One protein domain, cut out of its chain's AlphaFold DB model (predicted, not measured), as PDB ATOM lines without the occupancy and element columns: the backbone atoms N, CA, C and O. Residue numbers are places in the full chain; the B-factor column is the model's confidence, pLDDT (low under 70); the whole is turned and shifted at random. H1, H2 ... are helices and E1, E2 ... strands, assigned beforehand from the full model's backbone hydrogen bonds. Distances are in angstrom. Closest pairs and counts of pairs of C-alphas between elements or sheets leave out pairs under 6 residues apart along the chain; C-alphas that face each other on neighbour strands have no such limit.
ATOM      1  N   VAL A  15      -8.160 -19.570  14.720       96.38
ATOM      2  CA  VAL A  15      -9.151 -19.443  15.784       96.38
ATOM      3  C   VAL A  15     -10.395 -20.217  15.387       96.38
ATOM      4  O   VAL A  15     -10.919 -20.058  14.279       96.38
ATOM      5  N   TYR A  16     -10.879 -21.026  16.317       97.69
ATOM      6  CA  TYR A  16     -12.116 -21.773  16.196       97.69
ATOM      7  C   TYR A  16     -13.061 -21.413  17.336       97.69
ATOM      8  O   TYR A  16     -12.628 -21.148  18.455       97.69
ATOM      9  N   LEU A  17     -14.353 -21.468  17.047       97.25
ATOM     10  CA  LEU A  17     -15.409 -21.527  18.044       97.25
ATOM     11  C   LEU A  17     -15.585 -22.985  18.472       97.25
ATOM     12  O   LEU A  17     -15.585 -23.873  17.613       97.25
ATOM     13  N   PHE A  18     -15.756 -23.245  19.763       96.12
ATOM     14  CA  PHE A  18     -16.191 -24.556  20.251       96.12
ATOM     15  C   PHE A  18     -17.375 -24.404  21.216       96.12
ATOM     16  O   PHE A  18     -17.975 -23.334  21.301       96.12
ATOM     17  N   GLY A  19     -17.788 -25.498  21.856       94.19
ATOM     18  CA  GLY A  19     -18.846 -25.459  22.862       94.19
ATOM     19  C   GLY A  19     -20.241 -25.205  22.286       94.19
ATOM     20  O   GLY A  19     -20.543 -25.553  21.141       94.19
ATOM     21  N   SER A  20     -21.110 -24.628  23.114       94.12
ATOM     22  CA  SER A  20     -22.551 -24.475  22.850       94.12
ATOM     23  C   SER A  20     -22.861 -23.645  21.598       94.12
ATOM     24  O   SER A  20     -23.796 -23.949  20.852       94.12
ATOM     25  N   TRP A  21     -22.046 -22.627  21.331       94.06
ATOM     26  CA  TRP A  21     -22.174 -21.786  20.148       94.06
ATOM     27  C   TRP A  21     -21.769 -22.520  18.866       94.06
ATOM     28  O   TRP A  21     -22.384 -22.303  17.824       94.06
ATOM     29  N   ALA A  22     -20.782 -23.419  18.932       95.12
ATOM     30  CA  ALA A  22     -20.370 -24.221  17.780       95.12
ATOM     31  C   ALA A  22     -21.370 -25.343  17.449       95.12
ATOM     32  O   ALA A  22     -21.583 -25.655  16.279       95.12
ATOM     33  N   THR A  23     -22.016 -25.927  18.461       94.31
ATOM     34  CA  THR A  23     -22.968 -27.042  18.295       94.31
ATOM     35  C   THR A  23     -24.424 -26.595  18.133       94.31
ATOM     36  O   THR A  23     -25.292 -27.421  17.850       94.31
ATOM     37  N   GLY A  24     -24.710 -25.301  18.303       92.81
ATOM     38  CA  GLY A  24     -26.062 -24.745  18.212       92.81
ATOM     39  C   GLY A  24     -26.939 -25.020  19.438       92.81
ATOM     40  O   GLY A  24     -28.154 -24.851  19.358       92.81
ATOM     41  N   ASP A  33     -16.780 -19.711  23.920       95.69
ATOM     42  CA  ASP A  33     -15.644 -20.632  23.936       95.69
ATOM     43  C   ASP A  33     -14.763 -20.520  22.675       95.69
ATOM     44  O   ASP A  33     -15.199 -20.823  21.556       95.69
ATOM     45  N   LEU A  34     -13.490 -20.148  22.831       97.38
ATOM     46  CA  LEU A  34     -12.536 -19.995  21.728       97.38
ATOM     47  C   LEU A  34     -11.343 -20.947  21.844       97.38
ATOM     48  O   LEU A  34     -10.599 -20.926  22.823       97.38
ATOM     49  N   LEU A  35     -11.102 -21.737  20.799       97.69
ATOM     50  CA  LEU A  35      -9.868 -22.500  20.622       97.69
ATOM     51  C   LEU A  35      -8.920 -21.698  19.735       97.69
ATOM     52  O   LEU A  35      -9.272 -21.318  18.618       97.69
ATOM     53  N   VAL A  36      -7.688 -21.518  20.190       97.56
ATOM     54  CA  VAL A  36      -6.630 -20.844  19.441       97.56
ATOM     55  C   VAL A  36      -5.489 -21.814  19.231       97.56
ATOM     56  O   VAL A  36      -4.892 -22.300  20.188       97.56
ATOM     57  N   LEU A  37      -5.167 -22.072  17.971       97.69
ATOM     58  CA  LEU A  37      -3.999 -22.853  17.604       97.69
ATOM     59  C   LEU A  37      -2.947 -21.908  17.026       97.69
ATOM     60  O   LEU A  37      -3.244 -21.153  16.096       97.69
ATOM     61  N   ALA A  38      -1.709 -22.007  17.495       97.12
ATOM     62  CA  ALA A  38      -0.580 -21.197  17.035       97.12
ATOM     63  C   ALA A  38       0.655 -22.070  16.727       97.12
ATOM     64  O   ALA A  38       0.750 -23.182  17.245       97.12
ATOM     65  N   PRO A  39       1.627 -21.597  15.924       96.75
ATOM     66  CA  PRO A  39       2.809 -22.391  15.578       96.75
ATOM     67  C   PRO A  39       3.690 -22.719  16.791       96.75
ATOM     68  O   PRO A  39       4.309 -23.780  16.842       96.75
ATOM     69  N   ASP A  40       3.732 -21.833  17.787       97.00
ATOM     70  CA  ASP A  40       4.571 -21.968  18.975       97.00
ATOM     71  C   ASP A  40       3.864 -21.457  20.241       97.00
ATOM     72  O   ASP A  40       2.827 -20.788  20.187       97.00
ATOM     73  N   GLN A  41       4.437 -21.789  21.401       97.38
ATOM     74  CA  GLN A  41       3.846 -21.478  22.702       97.38
ATOM     75  C   GLN A  41       3.797 -19.973  23.002       97.38
ATOM     76  O   GLN A  41       2.863 -19.513  23.666       97.38
ATOM     77  N   ALA A  42       4.773 -19.193  22.534       96.19
ATOM     78  CA  ALA A  42       4.792 -17.750  22.759       96.19
ATOM     79  C   ALA A  42       3.653 -17.080  21.981       96.19
ATOM     80  O   ALA A  42       2.881 -16.311  22.555       96.19
ATOM     81  N   THR A  43       3.482 -17.458  20.713       96.06
ATOM     82  CA  THR A  43       2.379 -16.995  19.867       96.06
ATOM     83  C   THR A  43       1.022 -17.429  20.430       96.06
ATOM     84  O   THR A  43       0.101 -16.614  20.471       96.06
ATOM     85  N   ALA A  44       0.895 -18.664  20.934       96.94
ATOM     86  CA  ALA A  44      -0.327 -19.138  21.594       96.94
ATOM     87  C   ALA A  44      -0.684 -18.281  22.823       96.94
ATOM     88  O   ALA A  44      -1.825 -17.848  22.969       96.94
ATOM     89  N   THR A  45       0.302 -17.993  23.676       96.62
ATOM     90  CA  THR A  45       0.125 -17.221  24.920       96.62
ATOM     91  C   THR A  45      -0.275 -15.770  24.639       96.62
ATOM     92  O   THR A  45      -1.180 -15.217  25.269       96.62
ATOM     93  N   GLU A  46       0.372 -15.148  23.655       95.38
ATOM     94  CA  GLU A  46       0.048 -13.789  23.227       95.38
ATOM     95  C   GLU A  46      -1.353 -13.730  22.592       95.38
ATOM     96  O   GLU A  46      -2.143 -12.834  22.895       95.38
ATOM     97  N   ALA A  47      -1.712 -14.720  21.770       94.62
ATOM     98  CA  ALA A  47      -3.044 -14.802  21.181       94.62
ATOM     99  C   ALA A  47      -4.130 -15.006  22.248       94.62
ATOM    100  O   ALA A  47      -5.172 -14.351  22.181       94.62
ATOM    101  N   GLN A  48      -3.864 -15.832  23.266       95.81
ATOM    102  CA  GLN A  48      -4.752 -16.015  24.416       95.81
ATOM    103  C   GLN A  48      -5.024 -14.685  25.119       95.81
ATOM    104  O   GLN A  48      -6.175 -14.304  25.311       95.81
ATOM    105  N   THR A  49      -3.960 -13.940  25.428       94.88
ATOM    106  CA  THR A  49      -4.048 -12.644  26.113       94.88
ATOM    107  C   THR A  49      -4.917 -11.652  25.339       94.88
ATOM    108  O   THR A  49      -5.727 -10.935  25.928       94.88
ATOM    109  N   ARG A  50      -4.797 -11.623  24.006       93.25
ATOM    110  CA  ARG A  50      -5.611 -10.736  23.160       93.25
ATOM    111  C   ARG A  50      -7.072 -11.169  23.084       93.25
ATOM    112  O   ARG A  50      -7.951 -10.307  23.083       93.25
ATOM    113  N   LEU A  51      -7.328 -12.472  23.001       93.44
ATOM    114  CA  LEU A  51      -8.666 -13.024  22.779       93.44
ATOM    115  C   LEU A  51      -9.500 -13.151  24.054       93.44
ATOM    116  O   LEU A  51     -10.719 -13.092  23.951       93.44
ATOM    117  N   LEU A  52      -8.883 -13.181  25.240       93.50
ATOM    118  CA  LEU A  52      -9.581 -13.100  26.537       93.50
ATOM    119  C   LEU A  52     -10.398 -11.809  26.724       93.50
ATOM    120  O   LEU A  52     -11.163 -11.676  27.669       93.50
ATOM    121  N   ARG A  53     -10.232 -10.818  25.840       88.38
ATOM    122  CA  ARG A  53     -11.069  -9.608  25.825       88.38
ATOM    123  C   ARG A  53     -12.402  -9.798  25.091       88.38
ATOM    124  O   ARG A  53     -13.204  -8.867  25.091       88.38
ATOM    125  N   ILE A  54     -12.578 -10.920  24.395       87.69
ATOM    126  CA  ILE A  54     -13.705 -11.188  23.489       87.69
ATOM    127  C   ILE A  54     -14.349 -12.542  23.803       87.69
ATOM    128  O   ILE A  54     -15.570 -12.631  23.780       87.69
ATOM    129  N   GLY A  55     -13.547 -13.576  24.061       87.25
ATOM    130  CA  GLY A  55     -14.025 -14.864  24.554       87.25
ATOM    131  C   GLY A  55     -14.062 -14.885  26.076       87.25
ATOM    132  O   GLY A  55     -13.200 -14.283  26.720       87.25
ATOM    133  N   ASP A  56     -15.041 -15.596  26.618       91.12
ATOM    134  CA  ASP A  56     -15.141 -15.879  28.047       91.12
ATOM    135  C   ASP A  56     -14.117 -16.958  28.426       91.12
ATOM    136  O   ASP A  56     -13.283 -16.740  29.305       91.12
ATOM    137  N   ASP A  57     -14.096 -18.054  27.658       93.94
ATOM    138  CA  ASP A  57     -13.162 -19.164  27.815       93.94
ATOM    139  C   ASP A  57     -12.269 -19.292  26.576       93.94
ATOM    140  O   ASP A  57     -12.714 -19.547  25.457       93.94
ATOM    141  N   VAL A  58     -10.958 -19.101  26.765       96.62
ATOM    142  CA  VAL A  58      -9.973 -19.140  25.673       96.62
ATOM    143  C   VAL A  58      -8.940 -20.229  25.922       96.62
ATOM    144  O   VAL A  58      -8.038 -20.093  26.756       96.62
ATOM    145  N   LEU A  59      -9.026 -21.293  25.129       97.31
ATOM    146  CA  LEU A  59      -8.083 -22.401  25.123       97.31
ATOM    147  C   LEU A  59      -7.036 -22.175  24.031       97.31
ATOM    148  O   LEU A  59      -7.301 -22.390  22.851       97.31
ATOM    149  N   ALA A  60      -5.838 -21.740  24.416       97.62
ATOM    150  CA  ALA A  60      -4.741 -21.521  23.480       97.62
ATOM    151  C   ALA A  60      -3.689 -22.625  23.579       97.62
ATOM    152  O   ALA A  60      -3.195 -22.928  24.665       97.62
ATOM    153  N   LEU A  61      -3.333 -23.210  22.437       98.25
ATOM    154  CA  LEU A  61      -2.328 -24.262  22.326       98.25
ATOM    155  C   LEU A  61      -1.382 -23.972  21.165       98.25
ATOM    156  O   LEU A  61      -1.789 -23.456  20.120       98.25
ATOM    157  N   CYS A  62      -0.119 -24.361  21.329       97.81
ATOM    158  CA  CYS A  62       0.748 -24.520  20.175       97.81
ATOM    159  C   CYS A  62       0.378 -25.789  19.389       97.81
ATOM    160  O   CYS A  62      -0.242 -26.713  19.926       97.81
ATOM    161  N   ASP A  63       0.780 -25.855  18.122       97.44
ATOM    162  CA  ASP A  63       0.461 -26.986  17.248       97.44
ATOM    163  C   ASP A  63       0.970 -28.315  17.827       97.44
ATOM    164  O   ASP A  63       0.255 -29.314  17.789       97.44
ATOM    165  N   ALA A  64       2.161 -28.330  18.435       97.75
ATOM    166  CA  ALA A  64       2.714 -29.532  19.062       97.75
ATOM    167  C   ALA A  64       1.839 -30.049  20.220       97.75
ATOM    168  O   ALA A  64       1.549 -31.247  20.296       97.75
ATOM    169  N   ASP A  65       1.369 -29.151  21.088       97.88
ATOM    170  CA  ASP A  65       0.493 -29.519  22.200       97.88
ATOM    171  C   ASP A  65      -0.867 -29.988  21.700       97.88
ATOM    172  O   ASP A  65      -1.370 -31.010  22.163       97.88
ATOM    173  N   TRP A  66      -1.444 -29.296  20.716       97.69
ATOM    174  CA  TRP A  66      -2.700 -29.711  20.097       97.69
ATOM    175  C   TRP A  66      -2.618 -31.133  19.538       97.69
ATOM    176  O   TRP A  66      -3.467 -31.964  19.865       97.69
ATOM    177  N   GLN A  67      -1.567 -31.439  18.772       97.50
ATOM    178  CA  GLN A  67      -1.344 -32.779  18.222       97.50
ATOM    179  C   GLN A  67      -1.211 -33.835  19.328       97.50
ATOM    180  O   GLN A  67      -1.815 -34.903  19.243       97.50
ATOM    181  N   SER A  68      -0.484 -33.525  20.404       97.69
ATOM    182  CA  SER A  68      -0.367 -34.412  21.568       97.69
ATOM    183  C   SER A  68      -1.726 -34.667  22.242       97.69
ATOM    184  O   SER A  68      -2.067 -35.807  22.572       97.69
ATOM    185  N   ARG A  69      -2.557 -33.626  22.394       97.38
ATOM    186  CA  ARG A  69      -3.885 -33.725  23.017       97.38
ATOM    187  C   ARG A  69      -4.860 -34.553  22.189       97.38
ATOM    188  O   ARG A  69      -5.501 -35.437  22.754       97.38
ATOM    189  N   ILE A  70      -4.949 -34.338  20.879       96.06
ATOM    190  CA  ILE A  70      -5.828 -35.156  20.029       96.06
ATOM    191  C   ILE A  70      -5.334 -36.605  19.930       96.06
ATOM    192  O   ILE A  70      -6.143 -37.528  19.991       96.06
ATOM    193  N   ALA A  71      -4.015 -36.829  19.888       95.94
ATOM    194  CA  ALA A  71      -3.435 -38.172  19.860       95.94
ATOM    195  C   ALA A  71      -3.675 -38.961  21.157       95.94
ATOM    196  O   ALA A  71      -3.696 -40.190  21.129       95.94
ATOM    197  N   SER A  72      -3.892 -38.277  22.287       95.56
ATOM    198  CA  SER A  72      -4.235 -38.933  23.557       95.56
ATOM    199  C   SER A  72      -5.561 -39.702  23.510       95.56
ATOM    200  O   SER A  72      -5.792 -40.570  24.350       95.56
ATOM    201  N   GLY A  73      -6.447 -39.369  22.562       92.31
ATOM    202  CA  GLY A  73      -7.776 -39.966  22.439       92.31
ATOM    203  C   GLY A  73      -8.729 -39.619  23.585       92.31
ATOM    204  O   GLY A  73      -9.774 -40.259  23.717       92.31
ATOM    205  N   ALA A  74      -8.397 -38.639  24.438       96.50
ATOM    206  CA  ALA A  74      -9.296 -38.258  25.519       96.50
ATOM    207  C   ALA A  74     -10.610 -37.695  24.937       96.50
ATOM    208  O   ALA A  74     -10.551 -36.839  24.049       96.50
ATOM    209  N   PRO A  75     -11.787 -38.094  25.463       96.50
ATOM    210  CA  PRO A  75     -13.081 -37.755  24.864       96.50
ATOM    211  C   PRO A  75     -13.296 -36.260  24.618       96.50
ATOM    212  O   PRO A  75     -13.864 -35.879  23.599       96.50
ATOM    213  N   PHE A  76     -12.806 -35.415  25.529       95.44
ATOM    214  CA  PHE A  76     -12.877 -33.962  25.387       95.44
ATOM    215  C   PHE A  76     -12.154 -33.464  24.125       95.44
ATOM    216  O   PHE A  76     -12.745 -32.731  23.336       95.44
ATOM    217  N   TRP A  77     -10.905 -33.890  23.897       97.00
ATOM    218  CA  TRP A  77     -10.103 -33.437  22.754       97.00
ATOM    219  C   TRP A  77     -10.634 -33.972  21.432       97.00
ATOM    220  O   TRP A  77     -10.674 -33.222  20.459       97.00
ATOM    221  N   SER A  78     -11.086 -35.229  21.404       95.19
ATOM    222  CA  SER A  78     -11.705 -35.816  20.213       95.19
ATOM    223  C   SER A  78     -12.962 -35.046  19.819       95.19
ATOM    224  O   SER A  78     -13.056 -34.563  18.694       95.19
ATOM    225  N   ARG A  79     -13.871 -34.813  20.774       95.19
ATOM    226  CA  ARG A  79     -15.108 -34.063  20.535       95.19
ATOM    227  C   ARG A  79     -14.838 -32.629  20.086       95.19
ATOM    228  O   ARG A  79     -15.388 -32.185  19.085       95.19
ATOM    229  N   LEU A  80     -13.938 -31.922  20.772       96.25
ATOM    230  CA  LEU A  80     -13.529 -30.569  20.386       96.25
ATOM    231  C   LEU A  80     -12.923 -30.557  18.971       96.25
ATOM    232  O   LEU A  80     -13.146 -29.627  18.196       96.25
ATOM    233  N   SER A  81     -12.196 -31.611  18.590       95.94
ATOM    234  CA  SER A  81     -11.644 -31.737  17.242       95.94
ATOM    235  C   SER A  81     -12.697 -32.011  16.149       95.94
ATOM    236  O   SER A  81     -12.451 -31.739  14.976       95.94
ATOM    237  N   GLU A  82     -13.868 -32.517  16.508       95.88
ATOM    238  CA  GLU A  82     -14.937 -32.840  15.559       95.88
ATOM    239  C   GLU A  82     -15.959 -31.705  15.440       95.88
ATOM    240  O   GLU A  82     -16.433 -31.413  14.346       95.88
ATOM    241  N   GLU A  83     -16.272 -31.041  16.553       96.50
ATOM    242  CA  GLU A  83     -17.395 -30.101  16.645       96.50
ATOM    243  C   GLU A  83     -16.999 -28.624  16.477       96.50
ATOM    244  O   GLU A  83     -17.873 -27.770  16.337       96.50
ATOM    245  N   ARG A  84     -15.702 -28.283  16.490       96.94
ATOM    246  CA  ARG A  84     -15.262 -26.882  16.370       96.94
ATOM    247  C   ARG A  84     -15.603 -26.272  15.006       96.94
ATOM    248  O   ARG A  84     -15.454 -26.919  13.969       96.94
ATOM    249  N   LEU A  85     -15.930 -24.980  14.993       97.19
ATOM    250  CA  LEU A  85     -16.178 -24.209  13.772       97.19
ATOM    251  C   LEU A  85     -15.047 -23.206  13.508       97.19
ATOM    252  O   LEU A  85     -14.633 -22.508  14.433       97.19
ATOM    253  N   PRO A  86     -14.527 -23.096  12.272       96.12
ATOM    254  CA  PRO A  86     -13.494 -22.117  11.950       96.12
ATOM    255  C   PRO A  86     -14.054 -20.691  12.009       96.12
ATOM    256  O   PRO A  86     -15.111 -20.416  11.444       96.12
ATOM    257  N   LEU A  87     -13.324 -19.779  12.658       94.12
ATOM    258  CA  LEU A  87     -13.658 -18.350  12.693       94.12
ATOM    259  C   LEU A  87     -12.690 -17.524  11.850       94.12
ATOM    260  O   LEU A  87     -13.109 -16.760  10.984       94.12
ATOM    261  N   VAL A  88     -11.391 -17.658  12.122       93.31
ATOM    262  CA  VAL A  88     -10.338 -16.855  11.492       93.31
ATOM    263  C   VAL A  88      -9.095 -17.714  11.310       93.31
ATOM    264  O   VAL A  88      -8.727 -18.467  12.207       93.31
ATOM    265  N   ASP A  89      -8.414 -17.550  10.181       94.25
ATOM    266  CA  ASP A  89      -7.069 -18.071   9.975       94.25
ATOM    267  C   ASP A  89      -6.143 -16.940   9.517       94.25
ATOM    268  O   ASP A  89      -6.400 -16.282   8.509       94.25
TER     269      ASP A  89
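Overview. This is residues 15 to 24 and 33 to 89 of the 96 residues of the protein "Nucleotidyltransferase domain-containing protein" of Aquisalimonas sp. 2447 (UniProt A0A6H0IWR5). A small twisted sheet of four strands has H2 packed along one face, over E3 and E2; on the side away from H2, H3 and H4 meet in a corner and only graze the sheet. The short H1 sits beside the strands, and residues 71 to 76 stick out. The printed part has 67 residues, with named elements in the order E1 H1 E2 H2 E3 H3 H4 E4; the sheet, E3 E2 E1 E4, is mixed, as is the class, helices and strands. The whole is compact, with a radius of gyration of the C-alphas of 11.4 A and spans of 28 by 27 by 18 A.

Arrangement. E3, residues 57 to 62, is parallel to E2, residues 33 to 38, with N 36 and O 59 2.8 A apart. E1, residues 15 to 17, is antiparallel to E2, with N 16 to O 35 at 2.8 A, and to E4, residues 85 to 89, with N 17 to O 85 at 2.8 A. H2, residues 41 to 51, makes two layers with the sheet, at a height of 7.3 A and along the strands; its closest C-alphas to E3 are Gln 41 and Cys 62, 5.0 A. E2, H2, E3 form a strand-helix-strand unit, two parallel neighbours joined through a helix, with a right-handed crossover. H3, residues 63 to 71, touches H4, residues 75 to 83, at Ile 70 and Trp 77, whose C-alphas are 5.4 A apart; E3, H3 H4, E4 form a split unit, with E2 and E1 between its strands, also right-handed. H1, residues 19 to 23, is at the sheet's level and touches H4, with C-alphas 23 and 83 6.6 A apart. In the four helices every O i to N i+4 pair is within hydrogen-bond range.

Along the chain. E1 begins at C-alpha 15 (-9.151, -19.443, 15.784), and E4 ends at C-alpha 89 (-7.069, -18.071, 9.975). E3 spans 16.7 A, E2 16.6 A, H2 15.1 A, H3 12.1 A and H4 12.0 A.

Size, cuts and confidence. The C-alphas farthest apart, of Gly 24 and Ala 42, are 32.0 A apart. Residues 25 to 32 are not printed, and C-alphas 24 and 33 are 12.6 A apart across the cut. The links that are printed whole are tight. No printed residue is under 70 in pLDDT.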